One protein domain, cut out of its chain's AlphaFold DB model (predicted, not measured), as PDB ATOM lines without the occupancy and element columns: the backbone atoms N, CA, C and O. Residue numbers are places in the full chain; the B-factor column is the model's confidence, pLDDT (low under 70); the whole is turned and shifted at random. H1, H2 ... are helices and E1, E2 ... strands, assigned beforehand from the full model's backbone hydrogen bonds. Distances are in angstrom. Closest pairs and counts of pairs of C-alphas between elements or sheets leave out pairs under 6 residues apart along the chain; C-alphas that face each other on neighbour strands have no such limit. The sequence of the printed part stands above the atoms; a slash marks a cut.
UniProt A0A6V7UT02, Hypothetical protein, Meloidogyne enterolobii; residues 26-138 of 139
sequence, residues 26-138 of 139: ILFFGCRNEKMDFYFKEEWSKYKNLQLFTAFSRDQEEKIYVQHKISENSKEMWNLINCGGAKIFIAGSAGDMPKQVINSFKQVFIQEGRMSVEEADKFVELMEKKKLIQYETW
ATOM      1  N   ILE A  26     220.239 227.347 206.513       91.62
ATOM      2  CA  ILE A  26     219.440 227.497 205.301       91.62
ATOM      3  C   ILE A  26     218.141 228.165 205.702       91.62
ATOM      4  O   ILE A  26     217.606 227.828 206.748       91.62
ATOM      5  N   LEU A  27     217.645 229.107 204.911       92.44
ATOM      6  CA  LEU A  27     216.375 229.780 205.146       92.44
ATOM      7  C   LEU A  27     215.558 229.769 203.860       92.44
ATOM      8  O   LEU A  27     216.019 230.261 202.838       92.44
ATOM      9  N   PHE A  28     214.339 229.237 203.926       93.88
ATOM     10  CA  PHE A  28     213.381 229.291 202.824       93.88
ATOM     11  C   PHE A  28     212.312 230.327 203.154       93.88
ATOM     12  O   PHE A  28     211.422 230.088 203.963       93.88
ATOM     13  N   PHE A  29     212.389 231.494 202.532       93.19
ATOM     14  CA  PHE A  29     211.491 232.607 202.804       93.19
ATOM     15  C   PHE A  29     210.445 232.761 201.696       93.19
ATOM     16  O   PHE A  29     210.788 232.833 200.518       93.19
ATOM     17  N   GLY A  30     209.163 232.831 202.063       91.75
ATOM     18  CA  GLY A  30     208.060 232.996 201.118       91.75
ATOM     19  C   GLY A  30     207.279 234.285 201.351       91.75
ATOM     20  O   GLY A  30     206.820 234.535 202.464       91.75
ATOM     21  N   CYS A  31     207.061 235.075 200.300       91.06
ATOM     22  CA  CYS A  31     206.156 236.227 200.342       91.06
ATOM     23  C   CYS A  31     205.435 236.426 198.996       91.06
ATOM     24  O   CYS A  31     205.463 235.554 198.118       91.06
ATOM     25  N   ARG A  32     204.670 237.511 198.842       90.88
ATOM     26  CA  ARG A  32     203.921 237.751 197.602       90.88
ATOM     27  C   ARG A  32     204.830 238.326 196.530       90.88
ATOM     28  O   ARG A  32     204.856 237.779 195.435       90.88
ATOM     29  N   ASN A  33     205.559 239.387 196.854       92.56
ATOM     30  CA  ASN A  33     206.311 240.182 195.900       92.56
ATOM     31  C   ASN A  33     207.628 240.672 196.506       92.56
ATOM     32  O   ASN A  33     207.635 241.279 197.580       92.56
ATOM     33  N   GLU A  34     208.729 240.524 195.773       93.25
ATOM     34  CA  GLU A  34     210.063 240.916 196.240       93.25
ATOM     35  C   GLU A  34     210.126 242.390 196.672       93.25
ATOM     36  O   GLU A  34     210.751 242.738 197.672       93.25
ATOM     37  N   LYS A  35     209.471 243.278 195.919       93.12
ATOM     38  CA  LYS A  35     209.552 244.731 196.136       93.12
ATOM     39  C   LYS A  35     208.599 245.265 197.206       93.12
ATOM     40  O   LYS A  35     208.730 246.427 197.573       93.12
ATOM     41  N   MET A  36     207.627 244.470 197.659       89.12
ATOM     42  CA  MET A  36     206.573 244.954 198.564       89.12
ATOM     43  C   MET A  36     206.628 244.320 199.949       89.12
ATOM     44  O   MET A  36     206.456 245.026 200.937       89.12
ATOM     45  N   ASP A  37     206.833 243.005 200.036       89.94
ATOM     46  CA  ASP A  37     206.712 242.268 201.298       89.94
ATOM     47  C   ASP A  37     207.877 241.303 201.555       89.94
ATOM     48  O   ASP A  37     207.760 240.368 202.351       89.94
ATOM     49  N   PHE A  38     209.040 241.565 200.945       91.56
ATOM     50  CA  PHE A  38     210.285 240.883 201.292       91.56
ATOM     51  C   PHE A  38     210.888 241.449 202.582       91.56
ATOM     52  O   PHE A  38     211.827 242.248 202.587       91.56
ATOM     53  N   TYR A  39     210.324 241.007 203.701       87.38
ATOM     54  CA  TYR A  39     210.767 241.407 205.028       87.38
ATOM     55  C   TYR A  39     212.216 241.002 205.314       87.38
ATOM     56  O   TYR A  39     212.651 239.893 204.993       87.38
ATOM     57  N   PHE A  40     212.925 241.908 205.990       90.06
ATOM     58  CA  PHE A  40     214.287 241.723 206.492       90.06
ATOM     59  C   PHE A  40     215.348 241.428 205.416       90.06
ATOM     60  O   PHE A  40     216.393 240.851 205.710       90.06
ATOM     61  N   LYS A  41     215.090 241.796 204.150       89.38
ATOM     62  CA  LYS A  41     215.995 241.546 203.013       89.38
ATOM     63  C   LYS A  41     217.435 241.981 203.302       89.38
ATOM     64  O   LYS A  41     218.376 241.228 203.049       89.38
ATOM     65  N   GLU A  42     217.604 243.193 203.821       90.88
ATOM     66  CA  GLU A  42     218.923 243.757 204.109       90.88
ATOM     67  C   GLU A  42     219.589 243.054 205.293       90.88
ATOM     68  O   GLU A  42     220.796 242.819 205.284       90.88
ATOM     69  N   GLU A  43     218.818 242.680 206.306       90.50
ATOM     70  CA  GLU A  43     219.285 241.980 207.493       90.50
ATOM     71  C   GLU A  43     219.751 240.569 207.158       90.50
ATOM     72  O   GLU A  43     220.841 240.191 207.583       90.50
ATOM     73  N   TRP A  44     219.003 239.821 206.341       88.19
ATOM     74  CA  TRP A  44     219.410 238.484 205.904       88.19
ATOM     75  C   TRP A  44     220.758 238.502 205.191       88.19
ATOM     76  O   TRP A  44     221.607 237.657 205.469       88.19
ATOM     77  N   SER A  45     221.001 239.508 204.346       87.94
ATOM     78  CA  SER A  45     222.266 239.640 203.609       87.94
ATOM     79  C   SER A  45     223.498 239.844 204.505       87.94
ATOM     80  O   SER A  45     224.624 239.606 204.072       87.94
ATOM     81  N   LYS A  46     223.306 240.254 205.768       90.38
ATOM     82  CA  LYS A  46     224.394 240.479 206.733       90.38
ATOM     83  C   LYS A  46     224.876 239.183 207.399       90.38
ATOM     84  O   LYS A  46     225.963 239.178 207.981       90.38
ATOM     85  N   TYR A  47     224.112 238.090 207.329       86.81
ATOM     86  CA  TYR A  47     224.480 236.810 207.940       86.81
ATOM     87  C   TYR A  47     225.377 235.989 207.006       86.81
ATOM     88  O   TYR A  47     224.926 235.454 205.999       86.81
ATOM     89  N   LYS A  48     226.660 235.846 207.360       86.31
ATOM     90  CA  LYS A  48     227.667 235.173 206.514       86.31
ATOM     91  C   LYS A  48     227.452 233.667 206.343       86.31
ATOM     92  O   LYS A  48     227.877 233.110 205.338       86.31
ATOM     93  N   ASN A  49     226.816 233.015 207.310       86.06
ATOM     94  CA  ASN A  49     226.536 231.579 207.301       86.06
ATOM     95  C   ASN A  49     225.090 231.249 206.894       86.06
ATOM     96  O   ASN A  49     224.648 230.118 207.103       86.06
ATOM     97  N   LEU A  50     224.351 232.229 206.361       86.81
ATOM     98  CA  LEU A  50     222.970 232.075 205.917       86.81
ATOM     99  C   LEU A  50     222.904 231.890 204.400       86.81
ATOM    100  O   LEU A  50     223.300 232.766 203.636       86.81
ATOM    101  N   GLN A  51     222.317 230.784 203.970       91.12
ATOM    102  CA  GLN A  51     221.905 230.557 202.595       91.12
ATOM    103  C   GLN A  51     220.402 230.798 202.490       91.12
ATOM    104  O   GLN A  51     219.595 230.064 203.062       91.12
ATOM    105  N   LEU A  52     220.034 231.864 201.784       92.31
ATOM    106  CA  LEU A  52     218.652 232.301 201.642       92.31
ATOM    107  C   LEU A  52     218.073 231.853 200.298       92.31
ATOM    108  O   LEU A  52     218.559 232.244 199.241       92.31
ATOM    109  N   PHE A  53     216.981 231.103 200.356       93.50
ATOM    110  CA  PHE A  53     216.132 230.771 199.223       93.50
ATOM    111  C   PHE A  53     214.816 231.529 199.342       93.50
ATOM    112  O   PHE A  53     214.122 231.416 200.351       93.50
ATOM    113  N   THR A  54     214.444 232.278 198.310       93.31
ATOM    114  CA  THR A  54     213.196 233.043 198.299       93.31
ATOM    115  C   THR A  54     212.170 232.457 197.336       93.31
ATOM    116  O   THR A  54     212.499 231.924 196.274       93.31
ATOM    117  N   ALA A  55     210.901 232.560 197.715       93.69
ATOM    118  CA  ALA A  55     209.752 232.192 196.905       93.69
ATOM    119  C   ALA A  55     208.762 233.362 196.862       93.69
ATOM    120  O   ALA A  55     208.078 233.649 197.847       93.69
ATOM    121  N   PHE A  56     208.691 234.037 195.715       94.38
ATOM    122  CA  PHE A  56     207.766 235.143 195.485       94.38
ATOM    123  C   PHE A  56     206.557 234.635 194.705       94.38
ATOM    124  O   PHE A  56     206.651 234.274 193.535       94.38
ATOM    125  N   SER A  57     205.405 234.550 195.364       93.00
ATOM    126  CA  SER A  57     204.227 233.877 194.793       93.00
ATOM    127  C   SER A  57     203.473 234.684 193.729       93.00
ATOM    128  O   SER A  57     202.560 234.137 193.114       93.00
ATOM    129  N   ARG A  58     203.800 235.970 193.534       94.06
ATOM    130  CA  ARG A  58     203.083 236.895 192.634       94.06
ATOM    131  C   ARG A  58     203.985 237.721 191.713       94.06
ATOM    132  O   ARG A  58     203.484 238.652 191.089       94.06
ATOM    133  N   ASP A  59     205.279 237.422 191.644       94.19
ATOM    134  CA  ASP A  59     206.205 238.123 190.736       94.19
ATOM    135  C   ASP A  59     206.215 237.520 189.318       94.19
ATOM    136  O   ASP A  59     206.781 238.103 188.396       94.19
ATOM    137  N   GLN A  60     205.537 236.387 189.127       94.06
ATOM    138  CA  GLN A  60     205.377 235.693 187.852       94.06
ATOM    139  C   GLN A  60     203.988 235.032 187.759       94.06
ATOM    140  O   GLN A  60     203.256 234.985 188.752       94.06
ATOM    141  N   GLU A  61     203.624 234.537 186.570       94.62
ATOM    142  CA  GLU A  61     202.318 233.904 186.299       94.62
ATOM    143  C   GLU A  61     202.110 232.629 187.132       94.62
ATOM    144  O   GLU A  61     201.094 232.479 187.813       94.62
ATOM    145  N   GLU A  62     203.115 231.751 187.150       94.88
ATOM    146  CA  GLU A  62     203.097 230.520 187.941       94.88
ATOM    147  C   GLU A  62     203.451 230.777 189.408       94.88
ATOM    148  O   GLU A  62     204.471 231.382 189.742       94.88
ATOM    149  N   LYS A  63     202.637 230.280 190.340       93.62
ATOM    150  CA  LYS A  63     202.865 230.547 191.768       93.62
ATOM    151  C   LYS A  63     204.048 229.741 192.297       93.62
ATOM    152  O   LYS A  63     203.991 228.517 192.390       93.62
ATOM    153  N   ILE A  64     205.095 230.438 192.736       93.56
ATOM    154  CA  ILE A  64     206.257 229.822 193.384       93.56
ATOM    155  C   ILE A  64     206.109 229.927 194.901       93.56
ATOM    156  O   ILE A  64     205.950 231.015 195.454       93.56
ATOM    157  N   TYR A  65     206.197 228.780 195.570       93.25
ATOM    158  CA  TYR A  65     206.167 228.667 197.020       93.25
ATOM    159  C   TYR A  65     207.433 227.987 197.542       93.25
ATOM    160  O   TYR A  65     208.191 227.351 196.812       93.25
ATOM    161  N   VAL A  66     207.643 228.104 198.845       93.88
ATOM    162  CA  VAL A  66     208.762 227.515 199.588       93.88
ATOM    163  C   VAL A  66     208.919 226.003 199.384       93.88
ATOM    164  O   VAL A  66     210.042 225.539 199.219       93.88
ATOM    165  N   GLN A  67     207.829 225.236 199.286       92.62
ATOM    166  CA  GLN A  67     207.894 223.800 198.983       92.62
ATOM    167  C   GLN A  67     208.477 223.495 197.591       92.62
ATOM    168  O   GLN A  67     209.115 222.458 197.401       92.62
ATOM    169  N   HIS A  68     208.311 224.408 196.626       94.38
ATOM    170  CA  HIS A  68     208.940 224.274 195.311       94.38
ATOM    171  C   HIS A  68     210.450 224.474 195.443       94.38
ATOM    172  O   HIS A  68     211.215 223.658 194.945       94.38
ATOM    173  N   LYS A  69     210.883 225.476 196.220       94.81
ATOM    174  CA  LYS A  69     212.307 225.717 196.497       94.81
ATOM    175  C   LYS A  69     212.977 224.575 197.255       94.81
ATOM    176  O   LYS A  69     214.115 224.243 196.941       94.81
ATOM    177  N   ILE A  70     212.285 223.937 198.197       94.56
ATOM    178  CA  ILE A  70     212.788 222.729 198.871       94.56
ATOM    179  C   ILE A  70     213.027 221.611 197.851       94.56
ATOM    180  O   ILE A  70     214.086 220.991 197.855       94.56
ATOM    181  N   SER A  71     212.063 221.395 196.953       94.19
ATOM    182  CA  SER A  71     212.143 220.354 195.922       94.19
ATOM    183  C   SER A  71     213.251 220.639 194.898       94.19
ATOM    184  O   SER A  71     213.993 219.733 194.540       94.19
ATOM    185  N   GLU A  72     213.423 221.899 194.477       96.50
ATOM    186  CA  GLU A  72     214.523 222.336 193.595       96.50
ATOM    187  C   GLU A  72     215.914 222.046 194.195       96.50
ATOM    188  O   GLU A  72     216.871 221.812 193.459       96.50
ATOM    189  N   ASN A  73     216.024 222.033 195.529       95.44
ATOM    190  CA  ASN A  73     217.270 221.816 196.269       95.44
ATOM    191  C   ASN A  73     217.307 220.442 196.974       95.44
ATOM    192  O   ASN A  73     217.999 220.275 197.982       95.44
ATOM    193  N   SER A  74     216.583 219.445 196.443       95.44
ATOM    194  CA  SER A  74     216.374 218.121 197.054       95.44
ATOM    195  C   SER A  74     217.662 217.458 197.555       95.44
ATOM    196  O   SER A  74     217.746 217.056 198.715       95.44
ATOM    197  N   LYS A  75     218.693 217.389 196.706       94.94
ATOM    198  CA  LYS A  75     219.987 216.753 197.012       94.94
ATOM    199  C   LYS A  75     220.686 217.390 198.205       94.94
ATOM    200  O   LYS A  75     221.204 216.688 199.072       94.94
ATOM    201  N   GLU A  76     220.712 218.719 198.243       91.62
ATOM    202  CA  GLU A  76     221.336 219.462 199.335       91.62
ATOM    203  C   GLU A  76     220.566 219.237 200.640       91.62
ATOM    204  O   GLU A  76     221.171 218.907 201.663       91.62
ATOM    205  N   MET A  77     219.231 219.315 200.588       91.94
ATOM    206  CA  MET A  77     218.378 219.062 201.750       91.94
ATOM    207  C   MET A  77     218.574 217.649 202.298       91.94
ATOM    208  O   MET A  77     218.758 217.472 203.503       91.94
ATOM    209  N   TRP A  78     218.587 216.644 201.419       94.00
ATOM    210  CA  TRP A  78     218.804 215.257 201.814       94.00
ATOM    211  C   TRP A  78     220.161 215.059 202.486       94.00
ATOM    212  O   TRP A  78     220.226 214.481 203.570       94.00
ATOM    213  N   ASN A  79     221.235 215.592 201.899       89.06
ATOM    214  CA  ASN A  79     222.579 215.480 202.465       89.06
ATOM    215  C   ASN A  79     222.663 216.096 203.869       89.06
ATOM    216  O   ASN A  79     223.258 215.502 204.771       89.06
ATOM    217  N   LEU A  80     222.039 217.254 204.086       87.44
ATOM    218  CA  LEU A  80     222.038 217.919 205.391       87.44
ATOM    219  C   LEU A  80     221.250 217.132 206.443       87.44
ATOM    220  O   LEU A  80     221.675 217.043 207.597       87.44
ATOM    221  N   ILE A  81     220.129 216.530 206.050       89.56
ATOM    222  CA  ILE A  81     219.274 215.745 206.946       89.56
ATOM    223  C   ILE A  81     219.925 214.402 207.280       89.56
ATOM    224  O   ILE A  81     220.093 214.080 208.458       89.56
ATOM    225  N   ASN A  82     220.337 213.647 206.263       86.06
ATOM    226  CA  ASN A  82     220.832 212.284 206.417       86.06
ATOM    227  C   ASN A  82     222.248 212.226 207.011       86.06
ATOM    228  O   ASN A  82     222.503 211.437 207.917       86.06
ATOM    229  N   CYS A  83     223.167 213.073 206.538       75.44
ATOM    230  CA  CYS A  83     224.563 213.045 206.989       75.44
ATOM    231  C   CYS A  83     224.819 213.991 208.168       75.44
ATOM    232  O   CYS A  83     225.703 213.735 208.983       75.44
ATOM    233  N   GLY A  84     224.071 215.096 208.242       67.88
ATOM    234  CA  GLY A  84     224.362 216.202 209.153       67.88
ATOM    235  C   GLY A  84     223.491 216.284 210.406       67.88
ATOM    236  O   GLY A  84     223.792 217.089 211.287       67.88
ATOM    237  N   GLY A  85     222.422 215.486 210.505       75.44
ATOM    238  CA  GLY A  85     221.489 215.550 211.633       75.44
ATOM    239  C   GLY A  85     220.733 216.880 211.713       75.44
ATOM    240  O   GLY A  85     220.463 217.367 212.813       75.44
ATOM    241  N   ALA A  86     220.431 217.477 210.555       83.88
ATOM    242  CA  ALA A  86     219.761 218.764 210.456       83.88
ATOM    243  C   ALA A  86     218.477 218.844 211.293       83.88
ATOM    244  O   ALA A  86     217.727 217.878 211.436       83.88
ATOM    245  N   LYS A  87     218.206 220.055 211.791       88.81
ATOM    246  CA  LYS A  87     216.931 220.404 212.412       88.81
ATOM    247  C   LYS A  87     216.125 221.275 211.460       88.81
ATOM    248  O   LYS A  87     216.643 222.204 210.844       88.81
ATOM    249  N   ILE A  88     214.852 220.950 211.359       90.62
ATOM    250  CA  ILE A  88     213.852 221.605 210.541       90.62
ATOM    251  C   ILE A  88     212.919 222.334 211.495       90.62
ATOM    252  O   ILE A  88     212.397 221.753 212.448       90.62
ATOM    253  N   PHE A  89     212.717 223.615 211.226       91.44
ATOM    254  CA  PHE A  89     211.708 224.410 211.900       91.44
ATOM    255  C   PHE A  89     210.729 224.887 210.826       91.44
ATOM    256  O   PHE A  89     211.110 225.148 209.685       91.44
ATOM    257  N   ILE A  90     209.444 224.893 211.153       92.44
ATOM    258  CA  ILE A  90     208.388 225.291 210.227       92.44
ATOM    259  C   ILE A  90     207.522 226.296 210.960       92.44
ATOM    260  O   ILE A  90     206.847 225.943 211.922       92.44
ATOM    261  N   ALA A  91     207.561 227.547 210.516       89.56
ATOM    262  CA  ALA A  91     206.802 228.626 211.125       89.56
ATOM    263  C   ALA A  91     205.915 229.340 210.095       89.56
ATOM    264  O   ALA A  91     206.130 229.256 208.884       89.56
ATOM    265  N   GLY A  92     204.862 230.002 210.566       83.88
ATOM    266  CA  GLY A  92     203.897 230.700 209.714       83.88
ATOM    267  C   GLY A  92     202.455 230.258 209.929       83.88
ATOM    268  O   GLY A  92     202.094 229.693 210.957       83.88
ATOM    269  N   SER A  93     201.616 230.531 208.932       85.44
ATOM    270  CA  SER A  93     200.196 230.185 208.969       85.44
ATOM    271  C   SER A  93     199.976 228.680 209.159       85.44
ATOM    272  O   SER A  93     200.511 227.867 208.405       85.44
ATOM    273  N   ALA A  94     199.132 228.322 210.129       81.62
ATOM    274  CA  ALA A  94     198.741 226.950 210.458       81.62
ATOM    275  C   ALA A  94     197.761 226.307 209.454       81.62
ATOM    276  O   ALA A  94     197.222 225.239 209.733       81.62
ATOM    277  N   GLY A  95     197.501 226.954 208.309       86.12
ATOM    278  CA  GLY A  95     196.707 226.381 207.220       86.12
ATOM    279  C   GLY A  95     197.432 225.226 206.516       86.12
ATOM    280  O   GLY A  95     198.110 224.413 207.133       86.12
ATOM    281  N   ASP A  96     197.350 225.157 205.188       87.69
ATOM    282  CA  ASP A  96     197.958 224.042 204.444       87.69
ATOM    283  C   ASP A  96     199.495 224.077 204.378       87.69
ATOM    284  O   ASP A  96     200.120 223.091 203.978       87.69
ATOM    285  N   MET A  97     200.125 225.193 204.758       88.56
ATOM    286  CA  MET A  97     201.565 225.407 204.582       88.56
ATOM    287  C   MET A  97     202.432 224.331 205.245       88.56
ATOM    288  O   MET A  97     203.238 223.729 204.532       88.56
ATOM    289  N   PRO A  98     202.273 224.004 206.544       91.00
ATOM    290  CA  PRO A  98     203.151 223.032 207.192       91.00
ATOM    291  C   PRO A  98     203.037 221.651 206.545       91.00
ATOM    292  O   PRO A  98     204.043 220.987 206.302       91.00
ATOM    293  N   LYS A  99     201.815 221.252 206.172       93.44
ATOM    294  CA  LYS A  99     201.552 219.990 205.474       93.44
ATOM    295  C   LYS A  99     202.232 219.948 204.104       93.44
ATOM    296  O   LYS A  99     202.851 218.943 203.766       93.44
ATOM    297  N   GLN A 100     202.146 221.024 203.319       94.12
ATOM    298  CA  GLN A 100     202.787 221.104 202.000       94.12
ATOM    299  C   GLN A 100     204.317 221.034 202.098       94.12
ATOM    300  O   GLN A 100     204.957 220.349 201.300       94.12
ATOM    301  N   VAL A 101     204.899 221.680 203.110       94.88
ATOM    302  CA  VAL A 101     206.342 221.646 203.378       94.88
ATOM    303  C   VAL A 101     206.795 220.242 203.757       94.88
ATOM    304  O   VAL A 101     207.733 219.717 203.160       94.88
ATOM    305  N   ILE A 102     206.103 219.588 204.688       96.06
ATOM    306  CA  ILE A 102     206.427 218.212 205.078       96.06
ATOM    307  C   ILE A 102     206.287 217.254 203.900       96.06
ATOM    308  O   ILE A 102     207.163 216.421 203.682       96.06
ATOM    309  N   ASN A 103     205.243 217.412 203.087       96.81
ATOM    310  CA  ASN A 103     205.088 216.616 201.877       96.81
ATOM    311  C   ASN A 103     206.263 216.813 200.910       96.81
ATOM    312  O   ASN A 103     206.733 215.829 200.348       96.81
ATOM    313  N   SER A 104     206.785 218.036 200.759       96.56
ATOM    314  CA  SER A 104     207.983 218.260 199.936       96.56
ATOM    315  C   SER A 104     209.220 217.551 200.488       96.56
ATOM    316  O   SER A 104     209.935 216.917 199.720       96.56
ATOM    317  N   PHE A 105     209.424 217.527 201.810       96.50
ATOM    318  CA  PHE A 105     210.506 216.730 202.400       96.50
ATOM    319  C   PHE A 105     210.328 215.234 202.202       96.50
ATOM    320  O   PHE A 105     211.300 214.554 201.891       96.50
ATOM    321  N   LYS A 106     209.104 214.714 202.315       97.69
ATOM    322  CA  LYS A 106     208.836 213.305 202.005       97.69
ATOM    323  C   LYS A 106     209.230 212.975 200.567       97.69
ATOM    324  O   LYS A 106     209.878 211.960 200.345       97.69
ATOM    325  N   GLN A 107     208.922 213.855 199.609       98.00
ATOM    326  CA  GLN A 107     209.376 213.676 198.225       98.00
ATOM    327  C   GLN A 107     210.903 213.677 198.116       98.00
ATOM    328  O   GLN A 107     211.454 212.820 197.431       98.00
ATOM    329  N   VAL A 108     211.596 214.560 198.842       97.44
ATOM    330  CA  VAL A 108     213.067 214.544 198.919       97.44
ATOM    331  C   VAL A 108     213.587 213.207 199.463       97.44
ATOM    332  O   VAL A 108     214.524 212.643 198.904       97.44
ATOM    333  N   PHE A 109     212.972 212.658 200.513       97.25
ATOM    334  CA  PHE A 109     213.377 211.379 201.113       97.25
ATOM    335  C   PHE A 109     213.156 210.194 200.171       97.25
ATOM    336  O   PHE A 109     214.010 209.313 200.073       97.25
ATOM    337  N   ILE A 110     212.049 210.199 199.431       98.00
ATOM    338  CA  ILE A 110     211.752 209.183 198.417       98.00
ATOM    339  C   ILE A 110     212.773 209.259 197.274       98.00
ATOM    340  O   ILE A 110     213.376 208.254 196.908       98.00
ATOM    341  N   GLN A 111     212.999 210.456 196.727       97.81
ATOM    342  CA  GLN A 111     213.836 210.650 195.542       97.81
ATOM    343  C   GLN A 111     215.326 210.450 195.834       97.81
ATOM    344  O   GLN A 111     215.998 209.676 195.154       97.81
ATOM    345  N   GLU A 112     215.847 211.134 196.851       97.75
ATOM    346  CA  GLU A 112     217.286 211.177 197.134       97.75
ATOM    347  C   GLU A 112     217.701 210.108 198.151       97.75
ATOM    348  O   GLU A 112     218.791 209.539 198.060       97.75
ATOM    349  N   GLY A 113     216.814 209.794 199.099       95.88
ATOM    350  CA  GLY A 113     217.010 208.731 200.086       95.88
ATOM    351  C   GLY A 113     216.631 207.339 199.589       95.88
ATOM    352  O   GLY A 113     216.942 206.362 200.269       95.88
ATOM    353  N   ARG A 114     216.007 207.236 198.405       97.38
ATOM    354  CA  ARG A 114     215.510 205.983 197.807       97.38
ATOM    355  C   ARG A 114     214.556 205.218 198.729       97.38
ATOM    356  O   ARG A 114     214.532 203.990 198.709       97.38
ATOM    357  N   MET A 115     213.804 205.956 199.537       97.75
ATOM    358  CA  MET A 115     212.801 205.405 200.441       97.75
ATOM    359  C   MET A 115     211.501 205.102 199.693       97.75
ATOM    360  O   MET A 115     211.137 205.811 198.751       97.75
ATOM    361  N   SER A 116     210.758 204.094 200.141       98.50
ATOM    362  CA  SER A 116     209.342 203.967 199.794       98.50
ATOM    363  C   SER A 116     208.525 205.114 200.405       98.50
ATOM    364  O   SER A 116     208.997 205.857 201.272       98.50
ATOM    365  N   VAL A 117     207.269 205.257 199.979       97.75
ATOM    366  CA  VAL A 117     206.350 206.249 200.563       97.75
ATOM    367  C   VAL A 117     206.157 205.988 202.062       97.75
ATOM    368  O   VAL A 117     206.271 206.904 202.873       97.75
ATOM    369  N   GLU A 118     205.959 204.726 202.440       98.12
ATOM    370  CA  GLU A 118     205.760 204.299 203.826       98.12
ATOM    371  C   GLU A 118     207.020 204.497 204.678       98.12
ATOM    372  O   GLU A 118     206.936 204.814 205.866       98.12
ATOM    373  N   GLU A 119     208.203 204.297 204.092       98.25
ATOM    374  CA  GLU A 119     209.478 204.561 204.761       98.25
ATOM    375  C   GLU A 119     209.683 206.057 205.003       98.25
ATOM    376  O   GLU A 119     210.079 206.444 206.105       98.25
ATOM    377  N   ALA A 120     209.353 206.905 204.025       98.00
ATOM    378  CA  ALA A 120     209.437 208.355 204.168       98.00
ATOM    379  C   ALA A 120     208.470 208.888 205.239       98.00
ATOM    380  O   ALA A 120     208.841 209.770 206.017       98.00
ATOM    381  N   ASP A 121     207.261 208.324 205.332       97.94
ATOM    382  CA  ASP A 121     206.298 208.641 206.393       97.94
ATOM    383  C   ASP A 121     206.859 208.310 207.781       97.94
ATOM    384  O   ASP A 121     206.947 209.188 208.645       97.94
ATOM    385  N   LYS A 122     207.343 207.076 207.974       98.06
ATOM    386  CA  LYS A 122     207.972 206.647 209.235       98.06
ATOM    387  C   LYS A 122     209.210 207.473 209.579       98.06
ATOM    388  O   LYS A 122     209.505 207.697 210.755       98.06
ATOM    389  N   PHE A 123     209.960 207.915 208.572       96.44
ATOM    390  CA  PHE A 123     211.144 208.739 208.780       96.44
ATOM    391  C   PHE A 123     210.780 210.125 209.321       96.44
ATOM    392  O   PHE A 123     211.405 210.579 210.282       96.44
ATOM    393  N   VAL A 124     209.730 210.761 208.789       96.44
ATOM    394  CA  VAL A 124     209.198 212.023 209.338       96.44
ATOM    395  C   VAL A 124     208.752 211.840 210.789       96.44
ATOM    396  O   VAL A 124     209.194 212.602 211.649       96.44
ATOM    397  N   GLU A 125     207.968 210.801 211.091       97.25
ATOM    398  CA  GLU A 125     207.517 210.508 212.463       97.25
ATOM    399  C   GLU A 125     208.701 210.336 213.432       97.25
ATOM    400  O   GLU A 125     208.702 210.839 214.561       97.25
ATOM    401  N   LEU A 126     209.759 209.653 212.986       95.50
ATOM    402  CA  LEU A 126     210.982 209.489 213.765       95.50
ATOM    403  C   LEU A 126     211.691 210.829 214.004       95.50
ATOM    404  O   LEU A 126     212.188 211.066 215.110       95.50
ATOM    405  N   MET A 127     211.769 211.690 212.989       94.25
ATOM    406  CA  MET A 127     212.378 213.016 213.106       94.25
ATOM    407  C   MET A 127     211.601 213.911 214.077       94.25
ATOM    408  O   MET A 127     212.218 214.562 214.923       94.25
ATOM    409  N   GLU A 128     210.270 213.898 214.026       94.81
ATOM    410  CA  GLU A 128     209.405 214.606 214.978       94.81
ATOM    411  C   GLU A 128     209.606 214.090 216.406       94.81
ATOM    412  O   GLU A 128     209.881 214.870 217.322       94.81
ATOM    413  N   LYS A 129     209.601 212.764 216.599       96.00
ATOM    414  CA  LYS A 129     209.856 212.137 217.907       96.00
ATOM    415  C   LYS A 129     211.226 212.516 218.477       96.00
ATOM    416  O   LYS A 129     211.377 212.678 219.688       96.00
ATOM    417  N   LYS A 130     212.231 212.679 217.611       93.50
ATOM    418  CA  LYS A 130     213.584 213.132 217.973       93.50
ATOM    419  C   LYS A 130     213.711 214.655 218.115       93.50
ATOM    420  O   LYS A 130     214.808 215.132 218.404       93.50
ATOM    421  N   LYS A 131     212.627 215.419 217.934       91.88
ATOM    422  CA  LYS A 131     212.611 216.895 217.919       91.88
ATOM    423  C   LYS A 131     213.556 217.503 216.873       91.88
ATOM    424  O   LYS A 131     214.103 218.592 217.065       91.88
ATOM    425  N   LEU A 132     213.768 216.775 215.778       89.44
ATOM    426  CA  LEU A 132     214.479 217.257 214.595       89.44
ATOM    427  C   LEU A 132     213.549 218.037 213.668       89.44
ATOM    428  O   LEU A 132     214.046 218.849 212.905       89.44
ATOM    429  N   ILE A 133     212.234 217.839 213.759       92.62
ATOM    430  CA  ILE A 133     211.218 218.695 213.136       92.62
ATOM    431  C   ILE A 133     210.425 219.367 214.256       92.62
ATOM    432  O   ILE A 133     210.022 218.700 215.211       92.62
ATOM    433  N   GLN A 134     210.238 220.682 214.161       91.00
ATOM    434  CA  GLN A 134     209.438 221.474 215.095       91.00
ATOM    435  C   GLN A 134     208.556 222.464 214.334       91.00
ATOM    436  O   GLN A 134     208.978 223.038 213.328       91.00
ATOM    437  N   TYR A 135     207.342 222.670 214.838       90.31
ATOM    438  CA  TYR A 135     206.336 223.533 214.230       90.31
ATOM    439  C   TYR A 135     206.023 224.696 215.167       90.31
ATOM    440  O   TYR A 135     205.745 224.481 216.342       90.31
ATOM    441  N   GLU A 136     206.033 225.909 214.630       90.12
ATOM    442  CA  GLU A 136     205.690 227.155 215.318       90.12
ATOM    443  C   GLU A 136     204.659 227.897 214.461       90.12
ATOM    444  O   GLU A 136     204.970 228.848 213.740       90.12
ATOM    445  N   THR A 137     203.430 227.383 214.450       87.12
ATOM    446  CA  THR A 137     202.384 227.810 213.512       87.12
ATOM    447  C   THR A 137     201.194 228.431 214.224       87.12
ATOM    448  O   THR A 137     200.793 227.948 215.282       87.12
ATOM    449  N   TRP A 138     200.589 229.453 213.621       83.50
ATOM    450  CA  TRP A 138     199.465 230.196 214.201       83.50
ATOM    451  C   TRP A 138     198.299 230.359 213.217       83.50
ATOM    452  O   TRP A 138     198.497 230.383 211.997       83.50
TER     453      TRP A 138
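Overview. This is residues 26 to 138 of the 139 residues of the protein "Hypothetical protein" of Meloidogyne enterolobii (UniProt A0A6V7UT02). Two small parallel strand pairs, apart from each other, are bridged by two helices side by side: H3 packs on the pair E1 and E2, and the start of H5 packs on the pair E3 and E4. H4 and H6 cross the later part of H5 at large angles, while the short H1 and H2 lie at the far end of the domain beyond E1 and E2. The printed part has 113 residues with six named helices and four named strands, in the order E1 H1 H2 E2 H3 H4 E3 H5 H6 E4. The class is mixed, helices and strands; the whole is compact, with a radius of gyration of the C-alphas of 14.6 A and spans of 41 by 32 by 27 A.

Arrangement. E1, residues 26 to 31, and E2, residues 50 to 56, are parallel neighbours at 23 degrees, with N 29 and O 53 within hydrogen-bond range at 2.8 A. With H1, residues 34 to 37, and H2, residues 41 to 45, they make a strand-helix-strand unit, two parallel strands with helices between, its crossover right-handed. The closest C-alphas of E2 and H3, residues 66 to 72, are those of Ala 55 and Val 66, 5.5 A apart. The hub is H5, residues 97 to 113. H3 and H5 touch at Gln 67 and Val 101, their closest C-alphas, 5.1 A apart, with a shallow tilt of 12 degrees, the same way. H4, residues 74 to 84, touches residues 108 to 113 of H5, about perpendicular at 81 degrees; the closest C-alphas are those of Ser 74 and Val 108, 5.2 A apart. H6, residues 117 to 129, touches residues 106 to 110 of H5 at a steep tilt of 61 degrees, opposite ways; the closest C-alphas are those of Lys 106 and Ala 120, 5.4 A apart. E3, residues 88 to 93, and E4, residues 133 to 138, are parallel at 13 degrees, with N 136 and O 90 at 2.8 A; with H5 and H6 they form a second such unit, also right-handed. In H2, H3, H4, H5 and H6 every O i to N i+4 pair is within hydrogen-bond range; H1 is too short for one.

Along the chain. E1 begins at C-alpha 26 (219.440, 227.497, 205.301), and E4 ends at C-alpha 138 (199.465, 230.196, 214.201). H5, 23.2 A long, begins at C-alpha 97 (201.565, 225.407, 204.582). E2 measures 18.7 A, H6 18.6 A and H4 14.6 A.

Size, cuts and confidence. The C-alphas farthest apart are those of Glu 42 and Glu 118, 41.6 A. The printed part has no cut and no long link. Mean pLDDT of the printed part is 92.1; residue 84 is under 70.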